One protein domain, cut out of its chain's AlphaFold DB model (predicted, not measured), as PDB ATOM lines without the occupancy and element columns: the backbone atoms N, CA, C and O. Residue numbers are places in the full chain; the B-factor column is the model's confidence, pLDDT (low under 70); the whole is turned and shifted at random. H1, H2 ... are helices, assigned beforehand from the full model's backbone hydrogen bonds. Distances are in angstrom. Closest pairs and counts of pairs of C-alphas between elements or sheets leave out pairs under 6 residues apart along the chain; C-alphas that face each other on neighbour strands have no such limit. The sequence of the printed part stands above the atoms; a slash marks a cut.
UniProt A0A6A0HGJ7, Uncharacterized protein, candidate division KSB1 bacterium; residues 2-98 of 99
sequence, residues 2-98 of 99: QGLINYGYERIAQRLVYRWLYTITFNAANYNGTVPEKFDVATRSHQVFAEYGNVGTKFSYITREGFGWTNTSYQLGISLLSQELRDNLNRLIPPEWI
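This is residues 2 to 98 of the 99 residues of an uncharacterized protein of candidate division KSB1 bacterium (UniProt A0A6A0HGJ7). One long helix, H2, is the core of this model: H3 crosses it steeply on one side, the shorter H4 runs beside it on another, and the one-turn helix H1 packs at its beginning. A long link without a named element, residues 31 to 67, loops away from these helices, and its residues 55 to 60 stick out free. The printed part has 97 residues with four named helices, in the order H1, H2, H3, H4, and no named strand; the class is all helix, though under half of the residues, 46 of 97, are in named elements. The whole is compact, with a radius of gyration of the C-alphas of 14.4 A, and elongated in outline, spanning 45 by 28 by 23 A.

Begin with H2, residues 10 to 30, the hub, which touches the three other helices. Look at Val 17 and Gly 77 to see it touch H3, residues 68 to 80: their C-alphas, the closest of the two helices, are 5.6 A apart. H2 and H3 stand at a steep tilt of 51 degrees and run opposite ways. With its residues 18 to 25 alone, H2 touches H4, residues 83 to 90; the closest C-alphas are those of Tyr 22 and Leu 89, 6.3 A apart. H2 and H4 run the same way at a shallow tilt of 23 degrees. With its residues 10 to 13 alone, H2 touches H1, residues 2 to 5, where the closest C-alphas, those of Leu 4 and Ala 13, are 5.7 A apart. H3 and H4 are close but not clearly touching, with the C-alphas of Ile 78 and Arg 86 closest at 7.0 A. H1 is apart from H4, and only just apart from H3, at 8.2 A. In H2, H3 and H4 every O i to N i+4 pair is within hydrogen-bond range, while H1 is too short for such a pair.

Find C-alpha 10 at (-35.825, -15.453, -6.644); from there H2 runs 29.7 A to C-alpha 30 at (-34.243, -30.686, 18.831). H3 runs 18.4 A from C-alpha 68 to C-alpha 80, and H4 10.6 A from C-alpha 83 to C-alpha 90 at (-39.481, -18.855, 13.654). H1 spans 5.2 A from C-alpha 2 to C-alpha 5.

Look to Gly 8 and Thr 57 for the two C-alphas farthest apart, 45.3 A. The links H1 to H2 and H3 to H4 are tight; the link H2 to H3, with 37 residues, is long. The printed part has no cut. Its mean pLDDT is 81.7, and the values under 70 are at residue 33 and residues 46 to 65.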
ATOM      1  N   GLN A   2     -27.262 -16.259  -3.592       86.12
ATOM      2  CA  GLN A   2     -27.136 -14.973  -4.303       86.12
ATOM      3  C   GLN A   2     -27.106 -15.106  -5.835       86.12
ATOM      4  O   GLN A   2     -27.772 -14.354  -6.534       86.12
ATOM      5  N   GLY A   3     -26.408 -16.117  -6.366       91.06
ATOM      6  CA  GLY A   3     -26.388 -16.385  -7.806       91.06
ATOM      7  C   GLY A   3     -27.766 -16.677  -8.417       91.06
ATOM      8  O   GLY A   3     -27.988 -16.335  -9.561       91.06
ATOM      9  N   LEU A   4     -28.727 -17.244  -7.678       92.31
ATOM     10  CA  LEU A   4     -30.085 -17.441  -8.205       92.31
ATOM     11  C   LEU A   4     -30.855 -16.120  -8.262       92.31
ATOM     12  O   LEU A   4     -31.533 -15.846  -9.247       92.31
ATOM     13  N   ILE A   5     -30.709 -15.291  -7.227       91.06
ATOM     14  CA  ILE A   5     -31.345 -13.970  -7.144       91.06
ATOM     15  C   ILE A   5     -30.847 -13.079  -8.283       91.06
ATOM     16  O   ILE A   5     -31.649 -12.507  -9.012       91.06
ATOM     17  N   ASN A   6     -29.532 -13.048  -8.502       93.94
ATOM     18  CA  ASN A   6     -28.908 -12.228  -9.543       93.94
ATOM     19  C   ASN A   6     -29.375 -12.578 -10.968       93.94
ATOM     20  O   ASN A   6     -29.208 -11.766 -11.870       93.94
ATOM     21  N   TYR A   7     -29.947 -13.766 -11.174       96.31
ATOM     22  CA  TYR A   7     -30.421 -14.249 -12.474       96.31
ATOM     23  C   TYR A   7     -31.955 -14.383 -12.529       96.31
ATOM     24  O   TYR A   7     -32.483 -15.072 -13.395       96.31
ATOM     25  N   GLY A   8     -32.687 -13.743 -11.607       95.25
ATOM     26  CA  GLY A   8     -34.156 -13.695 -11.625       95.25
ATOM     27  C   GLY A   8     -34.861 -14.941 -11.075       95.25
ATOM     28  O   GLY A   8     -36.086 -15.032 -11.122       95.25
ATOM     29  N   TYR A   9     -34.128 -15.894 -10.495       96.69
ATOM     30  CA  TYR A   9     -34.679 -17.122  -9.906       96.69
ATOM     31  C   TYR A   9     -35.019 -16.960  -8.419       96.69
ATOM     32  O   TYR A   9     -34.769 -17.853  -7.602       96.69
ATOM     33  N   GLU A  10     -35.599 -15.820  -8.044       95.19
ATOM     34  CA  GLU A  10     -35.825 -15.453  -6.644       95.19
ATOM     35  C   GLU A  10     -36.718 -16.456  -5.905       95.19
ATOM     36  O   GLU A  10     -36.378 -16.886  -4.807       95.19
ATOM     37  N   ARG A  11     -37.798 -16.942  -6.532       94.94
ATOM     38  CA  ARG A  11     -38.670 -17.969  -5.927       94.94
ATOM     39  C   ARG A  11     -37.916 -19.260  -5.594       94.94
ATOM     40  O   ARG A  11     -38.139 -19.860  -4.544       94.94
ATOM     41  N   ILE A  12     -37.005 -19.682  -6.474       96.31
ATOM     42  CA  ILE A  12     -36.172 -20.870  -6.243       96.31
ATOM     43  C   ILE A  12     -35.182 -20.585  -5.113       96.31
ATOM     44  O   ILE A  12     -35.004 -21.430  -4.235       96.31
ATOM     45  N   ALA A  13     -34.577 -19.394  -5.105       96.62
ATOM     46  CA  ALA A  13     -33.674 -18.964  -4.047       96.62
ATOM     47  C   ALA A  13     -34.367 -18.985  -2.676       96.62
ATOM     48  O   ALA A  13     -33.861 -19.651  -1.779       96.62
ATOM     49  N   GLN A  14     -35.540 -18.357  -2.538       97.25
ATOM     50  CA  GLN A  14     -36.336 -18.339  -1.303       97.25
ATOM     51  C   GLN A  14     -36.626 -19.760  -0.802       97.25
ATOM     52  O   GLN A  14     -36.360 -20.076   0.357       97.25
ATOM     53  N   ARG A  15     -37.078 -20.657  -1.690       97.06
ATOM     54  CA  ARG A  15     -37.358 -22.059  -1.343       97.06
ATOM     55  C   ARG A  15     -36.121 -22.803  -0.835       97.06
ATOM     56  O   ARG A  15     -36.210 -23.549   0.140       97.06
ATOM     57  N   LEU A  16     -34.972 -22.631  -1.490       96.50
ATOM     58  CA  LEU A  16     -33.727 -23.300  -1.095       96.50
ATOM     59  C   LEU A  16     -33.153 -22.730   0.204       96.50
ATOM     60  O   LEU A  16     -32.725 -23.500   1.062       96.50
ATOM     61  N   VAL A  17     -33.181 -21.403   0.363       96.75
ATOM     62  CA  VAL A  17     -32.782 -20.726   1.603       96.75
ATOM     63  C   VAL A  17     -33.636 -21.242   2.756       96.75
ATOM     64  O   VAL A  17     -33.091 -21.709   3.752       96.75
ATOM     65  N   TYR A  18     -34.961 -21.248   2.599       97.81
ATOM     66  CA  TYR A  18     -35.873 -21.694   3.645       97.81
ATOM     67  C   TYR A  18     -35.610 -23.145   4.064       97.81
ATOM     68  O   TYR A  18     -35.490 -23.428   5.250       97.81
ATOM     69  N   ARG A  19     -35.456 -24.073   3.106       96.75
ATOM     70  CA  ARG A  19     -35.172 -25.492   3.401       96.75
ATOM     71  C   ARG A  19     -33.849 -25.680   4.149       96.75
ATOM     72  O   ARG A  19     -33.775 -26.512   5.055       96.75
ATOM     73  N   TRP A  20     -32.823 -24.907   3.793       95.81
ATOM     74  CA  TRP A  20     -31.535 -24.932   4.482       95.81
ATOM     75  C   TRP A  20     -31.645 -24.412   5.916       95.81
ATOM     76  O   TRP A  20     -31.263 -25.113   6.852       95.81
ATOM     77  N   LEU A  21     -32.231 -23.226   6.100       95.88
ATOM     78  CA  LEU A  21     -32.397 -22.642   7.428       95.88
ATOM     79  C   LEU A  21     -33.284 -23.512   8.314       95.88
ATOM     80  O   LEU A  21     -32.895 -23.786   9.440       95.88
ATOM     81  N   TYR A  22     -34.396 -24.034   7.788       95.81
ATOM     82  CA  TYR A  22     -35.252 -24.981   8.505       95.81
ATOM     83  C   TYR A  22     -34.458 -26.193   8.993       95.81
ATOM     84  O   TYR A  22     -34.600 -26.588  10.144       95.81
ATOM     85  N   THR A  23     -33.587 -26.761   8.153       93.31
ATOM     86  CA  THR A  23     -32.747 -27.904   8.544       93.31
ATOM     87  C   THR A  23     -31.844 -27.548   9.728       93.31
ATOM     88  O   THR A  23     -31.788 -28.309  10.693       93.31
ATOM     89  N   ILE A  24     -31.199 -26.376   9.707       91.94
ATOM     90  CA  ILE A  24     -30.362 -25.910  10.822       91.94
ATOM     91  C   ILE A  24     -31.212 -25.643  12.071       91.94
ATOM     92  O   ILE A  24     -30.916 -26.198  13.127       91.94
ATOM     93  N   THR A  25     -32.270 -24.829  11.971       92.81
ATOM     94  CA  THR A  25     -33.106 -24.422  13.114       92.81
ATOM     95  C   THR A  25     -33.790 -25.624  13.757       92.81
ATOM     96  O   THR A  25     -33.803 -25.736  14.979       92.81
ATOM     97  N   PHE A  26     -34.308 -26.556  12.952       91.06
ATOM     98  CA  PHE A  26     -34.942 -27.777  13.441       91.06
ATOM     99  C   PHE A  26     -33.951 -28.647  14.217       91.06
ATOM    100  O   PHE A  26     -34.268 -29.106  15.313       91.06
ATOM    101  N   ASN A  27     -32.740 -28.858  13.696       86.25
ATOM    102  CA  ASN A  27     -31.740 -29.646  14.416       86.25
ATOM    103  C   ASN A  27     -31.243 -28.914  15.673       86.25
ATOM    104  O   ASN A  27     -31.148 -29.529  16.730       86.25
ATOM    105  N   ALA A  28     -31.007 -27.603  15.609       85.62
ATOM    106  CA  ALA A  28     -30.614 -26.830  16.782       85.62
ATOM    107  C   ALA A  28     -31.687 -26.888  17.888       85.62
ATOM    108  O   ALA A  28     -31.353 -27.096  19.052       85.62
ATOM    109  N   ALA A  29     -32.971 -26.776  17.534       86.56
ATOM    110  CA  ALA A  29     -34.076 -26.847  18.488       86.56
ATOM    111  C   ALA A  29     -34.233 -28.239  19.127       86.56
ATOM    112  O   ALA A  29     -34.513 -28.334  20.319       86.56
ATOM    113  N   ASN A  30     -34.031 -29.313  18.356       83.50
ATOM    114  CA  ASN A  30     -34.243 -30.686  18.831       83.50
ATOM    115  C   ASN A  30     -33.003 -31.330  19.474       83.50
ATOM    116  O   ASN A  30     -33.135 -32.326  20.181       83.50
ATOM    117  N   TYR A  31     -31.805 -30.779  19.252       80.75
ATOM    118  CA  TYR A  31     -30.541 -31.365  19.710       80.75
ATOM    119  C   TYR A  31     -29.698 -30.361  20.514       80.75
ATOM    120  O   TYR A  31     -28.507 -30.190  20.265       80.75
ATOM    121  N   ASN A  32     -30.307 -29.689  21.499       77.81
ATOM    122  CA  ASN A  32     -29.640 -28.822  22.489       77.81
ATOM    123  C   ASN A  32     -28.752 -27.707  21.897       77.81
ATOM    124  O   ASN A  32     -27.680 -27.410  22.426       77.81
ATOM    125  N   GLY A  33     -29.178 -27.092  20.795       67.31
ATOM    126  CA  GLY A  33     -28.435 -26.020  20.126       67.31
ATOM    127  C   GLY A  33     -27.253 -26.503  19.284       67.31
ATOM    128  O   GLY A  33     -26.426 -25.691  18.880       67.31
ATOM    129  N   THR A  34     -27.152 -27.807  19.014       71.50
ATOM    130  CA  THR A  34     -26.073 -28.381  18.201       71.50
ATOM    131  C   THR A  34     -26.159 -27.911  16.754       71.50
ATOM    132  O   THR A  34     -27.167 -28.132  16.080       71.50
ATOM    133  N   VAL A  35     -25.067 -27.334  16.252       74.81
ATOM    134  CA  VAL A  35     -24.916 -26.940  14.846       74.81
ATOM    135  C   VAL A  35     -23.715 -27.685  14.249       74.81
ATOM    136  O   VAL A  35     -22.580 -27.256  14.451       74.81
ATOM    137  N   PRO A  36     -23.921 -28.816  13.549       71.00
ATOM    138  CA  PRO A  36     -22.840 -29.566  12.915       71.00
ATOM    139  C   PRO A  36     -22.262 -28.839  11.690       71.00
ATOM    140  O   PRO A  36     -22.836 -27.899  11.135       71.00
ATOM    141  N   GLU A  37     -21.127 -29.347  11.220       72.69
ATOM    142  CA  GLU A  37     -20.455 -28.896   9.999       72.69
ATOM    143  C   GLU A  37     -21.304 -29.104   8.739       72.69
ATOM    144  O   GLU A  37     -21.306 -28.274   7.831       72.69
ATOM    145  N   LYS A  38     -22.008 -30.238   8.689       74.31
ATOM    146  CA  LYS A  38     -22.759 -30.735   7.537       74.31
ATOM    147  C   LYS A  38     -24.041 -31.424   7.987       74.31
ATOM    148  O   LYS A  38     -24.106 -31.977   9.083       74.31
ATOM    149  N   PHE A  39     -25.031 -31.412   7.103       79.62
ATOM    150  CA  PHE A  39     -26.321 -32.069   7.289       79.62
ATOM    151  C   PHE A  39     -26.605 -32.995   6.114       79.62
ATOM    152  O   PHE A  39     -26.221 -32.707   4.979       79.62
ATOM    153  N   ASP A  40     -27.333 -34.070   6.381       80.56
ATOM    154  CA  ASP A  40     -28.006 -34.831   5.344       80.56
ATOM    155  C   ASP A  40     -29.252 -34.036   4.959       80.56
ATOM    156  O   ASP A  40     -30.183 -33.885   5.745       80.56
ATOM    157  N   VAL A  41     -29.251 -33.477   3.753       80.56
ATOM    158  CA  VAL A  41     -30.341 -32.631   3.256       80.56
ATOM    159  C   VAL A  41     -31.558 -33.432   2.785       80.56
ATOM    160  O   VAL A  41     -32.646 -32.862   2.693       80.56
ATOM    161  N   ALA A  42     -31.401 -34.731   2.506       77.75
ATOM    162  CA  ALA A  42     -32.508 -35.604   2.131       77.75
ATOM    163  C   ALA A  42     -33.346 -35.950   3.365       77.75
ATOM    164  O   ALA A  42     -34.571 -35.818   3.340       77.75
ATOM    165  N   THR A  43     -32.681 -36.314   4.464       81.19
ATOM    166  CA  THR A  43     -33.339 -36.645   5.740       81.19
ATOM    167  C   THR A  43     -33.473 -35.452   6.690       81.19
ATOM    168  O   THR A  43     -34.185 -35.540   7.687       81.19
ATOM    169  N   ARG A  44     -32.822 -34.322   6.384       79.12
ATOM    170  CA  ARG A  44     -32.707 -33.119   7.238       79.12
ATOM    171  C   ARG A  44     -32.122 -33.432   8.605       79.12
ATOM    172  O   ARG A  44     -32.519 -32.848   9.613       79.12
ATOM    173  N   SER A  45     -31.178 -34.356   8.632       73.69
ATOM    174  CA  SER A  45     -30.566 -34.848   9.854       73.69
ATOM    175  C   SER A  45     -29.149 -34.313  10.002       73.69
ATOM    176  O   SER A  45     -28.392 -34.217   9.035       73.69
ATOM    177  N   HIS A  46     -28.758 -34.003  11.234       68.06
ATOM    178  CA  HIS A  46     -27.353 -33.802  11.595       68.06
ATOM    179  C   HIS A  46     -26.539 -35.113  11.547       68.06
ATOM    180  O   HIS A  46     -25.314 -35.084  11.651       68.06
ATOM    181  N   GLN A  47     -27.198 -36.269  11.407       67.00
ATOM    182  CA  GLN A  47     -26.552 -37.577  11.324       67.00
ATOM    183  C   GLN A  47     -26.145 -37.873   9.878       67.00
ATOM    184  O   GLN A  47     -26.955 -38.318   9.072       67.00
ATOM    185  N   VAL A  48     -24.876 -37.623   9.550       57.75
ATOM    186  CA  VAL A  48     -24.316 -37.865   8.213       57.75
ATOM    187  C   VAL A  48     -23.302 -39.007   8.269       57.75
ATOM    188  O   VAL A  48     -22.232 -38.858   8.860       57.75
ATOM    189  N   PHE A  49     -23.610 -40.126   7.608       54.94
ATOM    190  CA  PHE A  49     -22.717 -41.280   7.445       54.94
ATOM    191  C   PHE A  49     -22.351 -41.449   5.961       54.94
ATOM    192  O   PHE A  49     -23.042 -42.146   5.228       54.94
ATOM    193  N   ALA A  50     -21.283 -40.800   5.491       46.94
ATOM    194  CA  ALA A  50     -20.783 -40.955   4.120       46.94
ATOM    195  C   ALA A  50     -19.262 -41.161   4.133       46.94
ATOM    196  O   ALA A  50     -18.592 -40.293   4.679       46.94
ATOM    197  N   GLU A  51     -18.803 -42.302   3.576       43.78
ATOM    198  CA  GLU A  51     -17.471 -42.934   3.297       43.78
ATOM    199  C   GLU A  51     -16.152 -42.397   3.885       43.78
ATOM    200  O   GLU A  51     -15.199 -43.148   4.055       43.78
ATOM    201  N   TYR A  52     -16.114 -41.153   4.315       46.56
ATOM    202  CA  TYR A  52     -15.288 -40.661   5.402       46.56
ATOM    203  C   TYR A  52     -16.267 -40.098   6.449       46.56
ATOM    204  O   TYR A  52     -16.358 -38.888   6.667       46.56
ATOM    205  N   GLY A  53     -17.084 -40.973   7.055       44.97
ATOM    206  CA  GLY A  53     -18.050 -40.556   8.074       44.97
ATOM    207  C   GLY A  53     -17.270 -39.932   9.216       44.97
ATOM    208  O   GLY A  53     -16.463 -40.652   9.782       44.97
ATOM    209  N   ASN A  54     -17.434 -38.622   9.464       46.16
ATOM    210  CA  ASN A  54     -16.637 -37.795  10.389       46.16
ATOM    211  C   ASN A  54     -15.366 -38.505  10.887       46.16
ATOM    212  O   ASN A  54     -15.319 -38.959  12.030       46.16
ATOM    213  N   VAL A  55     -14.395 -38.753   9.999       39.81
ATOM    214  CA  VAL A  55     -13.336 -39.721  10.332       39.81
ATOM    215  C   VAL A  55     -12.366 -39.055  11.276       39.81
ATOM    216  O   VAL A  55     -11.580 -38.189  10.906       39.81
ATOM    217  N   GLY A  56     -12.504 -39.474  12.523       32.81
ATOM    218  CA  GLY A  56     -11.783 -39.009  13.684       32.81
ATOM    219  C   GLY A  56     -12.481 -39.593  14.901       32.81
ATOM    220  O   GLY A  56     -13.431 -39.025  15.426       32.81
ATOM    221  N   THR A  57     -12.058 -40.789  15.304       31.47
ATOM    222  CA  THR A  57     -11.901 -41.179  16.717       31.47
ATOM    223  C   THR A  57     -12.795 -40.455  17.731       31.47
ATOM    224  O   THR A  57     -12.346 -39.474  18.307       31.47
ATOM    225  N   LYS A  58     -14.017 -40.924  18.028       38.72
ATOM    226  CA  LYS A  58     -14.809 -40.379  19.159       38.72
ATOM    227  C   LYS A  58     -14.792 -38.834  19.237       38.72
ATOM    228  O   LYS A  58     -14.661 -38.268  20.321       38.72
ATOM    229  N   PHE A  59     -14.865 -38.129  18.109       40.09
ATOM    230  CA  PHE A  59     -14.964 -36.677  18.148       40.09
ATOM    231  C   PHE A  59     -16.403 -36.315  18.511       40.09
ATOM    232  O   PHE A  59     -17.257 -36.087  17.661       40.09
ATOM    233  N   SER A  60     -16.655 -36.232  19.815       44.97
ATOM    234  CA  SER A  60     -17.767 -35.491  20.409       44.97
ATOM    235  C   SER A  60     -17.603 -33.982  20.152       44.97
ATOM    236  O   SER A  60     -17.740 -33.179  21.066       44.97
ATOM    237  N   TYR A  61     -17.286 -33.567  18.922       45.88
ATOM    238  CA  TYR A  61     -17.256 -32.165  18.492       45.88
ATOM    239  C   TYR A  61     -18.669 -31.714  18.100       45.88
ATOM    240  O   TYR A  61     -18.902 -31.062  17.088       45.88
ATOM    241  N   ILE A  62     -19.637 -32.054  18.951       52.91
ATOM    242  CA  ILE A  62     -20.848 -31.255  19.090       52.91
ATOM    243  C   ILE A  62     -20.393 -30.002  19.842       52.91
ATOM    244  O   ILE A  62     -20.482 -29.901  21.066       52.91
ATOM    245  N   THR A  63     -19.741 -29.092  19.121       52.72
ATOM    246  CA  THR A  63     -19.287 -27.833  19.698       52.72
ATOM    247  C   THR A  63     -20.512 -26.957  19.912       52.72
ATOM    248  O   THR A  63     -21.371 -26.828  19.039       52.72
ATOM    249  N   ARG A  64     -20.599 -26.317  21.082       58.84
ATOM    250  CA  ARG A  64     -21.625 -25.289  21.324       58.84
ATOM    251  C   ARG A  64     -21.473 -24.090  20.382       58.84
ATOM    252  O   ARG A  64     -22.425 -23.355  20.172       58.84
ATOM    253  N   GLU A  65     -20.273 -23.896  19.839       65.75
ATOM    254  CA  GLU A  65     -19.911 -22.749  19.000       65.75
ATOM    255  C   GLU A  65     -20.314 -22.925  17.523       65.75
ATOM    256  O   GLU A  65     -20.334 -21.958  16.758       65.75
ATOM    257  N   GLY A  66     -20.682 -24.148  17.118       72.12
ATOM    258  CA  GLY A  66     -21.026 -24.479  15.739       72.12
ATOM    259  C   GLY A  66     -19.815 -24.478  14.802       72.12
ATOM    260  O   GLY A  66     -18.675 -24.663  15.227       72.12
ATOM    261  N   PHE A  67     -20.069 -24.272  13.506       81.81
ATOM    262  CA  PHE A  67     -19.047 -24.225  12.454       81.81
ATOM    263  C   PHE A  67     -19.127 -22.900  11.696       81.81
ATOM    264  O   PHE A  67     -20.212 -22.462  11.315       81.81
ATOM    265  N   GLY A  68     -17.976 -22.267  11.439       83.38
ATOM    266  CA  GLY A  68     -17.910 -20.896  10.916       83.38
ATOM    267  C   GLY A  68     -18.701 -20.672   9.621       83.38
ATOM    268  O   GLY A  68     -19.442 -19.691   9.511       83.38
ATOM    269  N   TRP A  69     -18.621 -21.601   8.660       85.12
ATOM    270  CA  TRP A  69     -19.403 -21.503   7.423       85.12
ATOM    271  C   TRP A  69     -20.886 -21.812   7.629       85.12
ATOM    272  O   TRP A  69     -21.717 -21.185   6.974       85.12
ATOM    273  N   THR A  70     -21.248 -22.702   8.557       86.75
ATOM    274  CA  THR A  70     -22.653 -22.997   8.869       86.75
ATOM    275  C   THR A  70     -23.304 -21.773   9.511       86.75
ATOM    276  O   THR A  70     -24.348 -21.323   9.039       86.75
ATOM    277  N   ASN A  71     -22.630 -21.155  10.482       88.62
ATOM    278  CA  ASN A  71     -23.078 -19.936  11.158       88.62
ATOM    279  C   ASN A  71     -23.240 -18.775  10.162       88.62
ATOM    280  O   ASN A  71     -24.290 -18.134  10.111       88.62
ATOM    281  N   THR A  72     -22.234 -18.560   9.309       92.25
ATOM    282  CA  THR A  72     -22.288 -17.535   8.253       92.25
ATOM    283  C   THR A  72     -23.426 -17.805   7.268       92.25
ATOM    284  O   THR A  72     -24.167 -16.890   6.912       92.25
ATOM    285  N   SER A  73     -23.613 -19.064   6.850       93.88
ATOM    286  CA  SER A  73     -24.692 -19.440   5.930       93.88
ATOM    287  C   SER A  73     -26.079 -19.194   6.526       93.88
ATOM    288  O   SER A  73     -26.991 -18.809   5.796       93.88
ATOM    289  N   TYR A  74     -26.229 -19.367   7.843       94.31
ATOM    290  CA  TYR A  74     -27.477 -19.106   8.545       94.31
ATOM    291  C   TYR A  74     -27.790 -17.609   8.563       94.31
ATOM    292  O   TYR A  74     -28.867 -17.195   8.141       94.31
ATOM    293  N   GLN A  75     -26.825 -16.784   8.982       94.69
ATOM    294  CA  GLN A  75     -26.987 -15.327   9.032       94.69
ATOM    295  C   GLN A  75     -27.269 -14.730   7.647       94.69
ATOM    296  O   GLN A  75     -28.189 -13.924   7.495       94.69
ATOM    297  N   LEU A  76     -26.529 -15.168   6.622       95.31
ATOM    298  CA  LEU A  76     -26.769 -14.751   5.242       95.31
ATOM    299  C   LEU A  76     -28.124 -15.249   4.726       95.31
ATOM    300  O   LEU A  76     -28.842 -14.513   4.064       95.31
ATOM    301  N   GLY A  77     -28.508 -16.490   5.027       95.81
ATOM    302  CA  GLY A  77     -29.811 -17.007   4.621       95.81
ATOM    303  C   GLY A  77     -30.959 -16.201   5.229       95.81
ATOM    304  O   GLY A  77     -31.901 -15.853   4.519       95.81
ATOM    305  N   ILE A  78     -30.864 -15.842   6.514       96.31
ATOM    306  CA  ILE A  78     -31.857 -14.982   7.165       96.31
ATOM    307  C   ILE A  78     -31.968 -13.649   6.426       96.31
ATOM    308  O   ILE A  78     -33.084 -13.257   6.095       96.31
ATOM    309  N   SER A  79     -30.853 -12.985   6.100       95.38
ATOM    310  CA  SER A  79     -30.899 -11.689   5.406       95.38
ATOM    311  C   SER A  79     -31.547 -11.769   4.018       95.38
ATOM    312  O   SER A  79     -32.174 -10.798   3.595       95.38
ATOM    313  N   LEU A  80     -31.481 -12.928   3.356       94.19
ATOM    314  CA  LEU A  80     -32.086 -13.171   2.044       94.19
ATOM    315  C   LEU A  80     -33.571 -13.561   2.091       94.19
ATOM    316  O   LEU A  80     -34.254 -13.394   1.082       94.19
ATOM    317  N   LEU A  81     -34.092 -14.093   3.204       95.12
ATOM    318  CA  LEU A  81     -35.503 -14.494   3.290       95.12
ATOM    319  C   LEU A  81     -36.456 -13.295   3.325       95.12
ATOM    320  O   LEU A  81     -36.177 -12.297   3.996       95.12
ATOM    321  N   SER A  82     -37.623 -13.447   2.690       95.62
ATOM    322  CA  SER A  82     -38.763 -12.547   2.897       95.62
ATOM    323  C   SER A  82     -39.242 -12.582   4.354       95.62
ATOM    324  O   SER A  82     -39.058 -13.577   5.058       95.62
ATOM    325  N   GLN A  83     -39.883 -11.504   4.814       97.19
ATOM    326  CA  GLN A  83     -40.357 -11.411   6.200       97.19
ATOM    327  C   GLN A  83     -41.335 -12.542   6.560       97.19
ATOM    328  O   GLN A  83     -41.160 -13.193   7.583       97.19
ATOM    329  N   GLU A  84     -42.288 -12.847   5.678       97.56
ATOM    330  CA  GLU A  84     -43.251 -13.941   5.864       97.56
ATOM    331  C   GLU A  84     -42.558 -15.299   6.071       97.56
ATOM    332  O   GLU A  84     -42.907 -16.068   6.968       97.56
ATOM    333  N   LEU A  85     -41.526 -15.592   5.274       97.94
ATOM    334  CA  LEU A  85     -40.770 -16.833   5.409       97.94
ATOM    335  C   LEU A  85     -39.916 -16.852   6.681       97.94
ATOM    336  O   LEU A  85     -39.746 -17.914   7.274       97.94
ATOM    337  N   ARG A  86     -39.412 -15.708   7.154       97.69
ATOM    338  CA  ARG A  86     -38.752 -15.637   8.471       97.69
ATOM    339  C   ARG A  86     -39.734 -15.955   9.596       97.69
ATOM    340  O   ARG A  86     -39.387 -16.713  10.497       97.69
ATOM    341  N   ASP A  87     -40.958 -15.443   9.522       97.88
ATOM    342  CA  ASP A  87     -41.990 -15.694  10.532       97.88
ATOM    343  C   ASP A  87     -42.407 -17.175  10.554       97.88
ATOM    344  O   ASP A  87     -42.533 -17.777  11.623       97.88
ATOM    345  N   ASN A  88     -42.532 -17.800   9.379       98.25
ATOM    346  CA  ASN A  88     -42.771 -19.240   9.262       98.25
ATOM    347  C   ASN A  88     -41.607 -20.075   9.819       98.25
ATOM    348  O   ASN A  88     -41.839 -21.056  10.531       98.25
ATOM    349  N   LEU A  89     -40.359 -19.667   9.563       97.69
ATOM    350  CA  LEU A  89     -39.173 -20.335  10.101       97.69
ATOM    351  C   LEU A  89     -39.112 -20.236  11.632       97.69
ATOM    352  O   LEU A  89     -38.830 -21.234  12.292       97.69
ATOM    353  N   ASN A  90     -39.427 -19.067  12.202       96.38
ATOM    354  CA  ASN A  90     -39.481 -18.855  13.654       96.38
ATOM    355  C   ASN A  90     -40.509 -19.768  14.338       96.38
ATOM    356  O   ASN A  90     -40.331 -20.166  15.486       96.38
ATOM    357  N   ARG A  91     -41.577 -20.123  13.619       97.31
ATOM    358  CA  ARG A  91     -42.606 -21.076  14.054       97.31
ATOM    359  C   ARG A  91     -42.266 -22.532  13.720       97.31
ATOM    360  O   ARG A  91     -43.094 -23.402  13.969       97.31
ATOM    361  N   LEU A  92     -41.085 -22.792  13.149       96.44
ATOM    362  CA  LEU A  92     -40.635 -24.102  12.675       96.44
ATOM    363  C   LEU A  92     -41.658 -24.787  11.748       96.44
ATOM    364  O   LEU A  92     -41.876 -25.993  11.836       96.44
ATOM    365  N   ILE A  93     -42.284 -24.030  10.836       97.81
ATOM    366  CA  ILE A  93     -43.219 -24.606   9.859       97.81
ATOM    367  C   ILE A  93     -42.439 -25.447   8.829       97.81
ATOM    368  O   ILE A  93     -41.515 -24.919   8.196       97.81
ATOM    369  N   PRO A  94     -42.789 -26.730   8.614       96.19
ATOM    370  CA  PRO A  94     -42.129 -27.563   7.615       96.19
ATOM    371  C   PRO A  94     -42.222 -26.963   6.205       96.19
ATOM    372  O   PRO A  94     -43.285 -26.477   5.814       96.19
ATOM    373  N   PRO A  95     -41.148 -27.023   5.397       95.94
ATOM    374  CA  PRO A  95     -41.150 -26.457   4.047       95.94
ATOM    375  C   PRO A  95     -42.211 -27.067   3.122       95.94
ATOM    376  O   PRO A  95     -42.652 -26.389   2.202       95.94
ATOM    377  N   GLU A  96     -42.634 -28.310   3.367       95.75
ATOM    378  CA  GLU A  96     -43.702 -29.014   2.630       95.75
ATOM    379  C   GLU A  96     -45.073 -28.352   2.779       95.75
ATOM    380  O   GLU A  96     -45.972 -28.623   1.993       95.75
ATOM    381  N   TRP A  97     -45.263 -27.534   3.815       97.06
ATOM    382  CA  TRP A  97     -46.532 -26.851   4.071       97.06
ATOM    383  C   TRP A  97     -46.569 -25.441   3.473       97.06
ATOM    384  O   TRP A  97     -47.591 -24.770   3.559       97.06
ATOM    385  N   ILE A  98     -45.457 -24.990   2.883       95.69
ATOM    386  CA  ILE A  98     -45.285 -23.643   2.322       95.69
ATOM    387  C   ILE A  98     -45.077 -23.696   0.803       95.69
ATOM    388  O   ILE A  98     -45.594 -22.835   0.093       95.69
TER     389      ILE A  98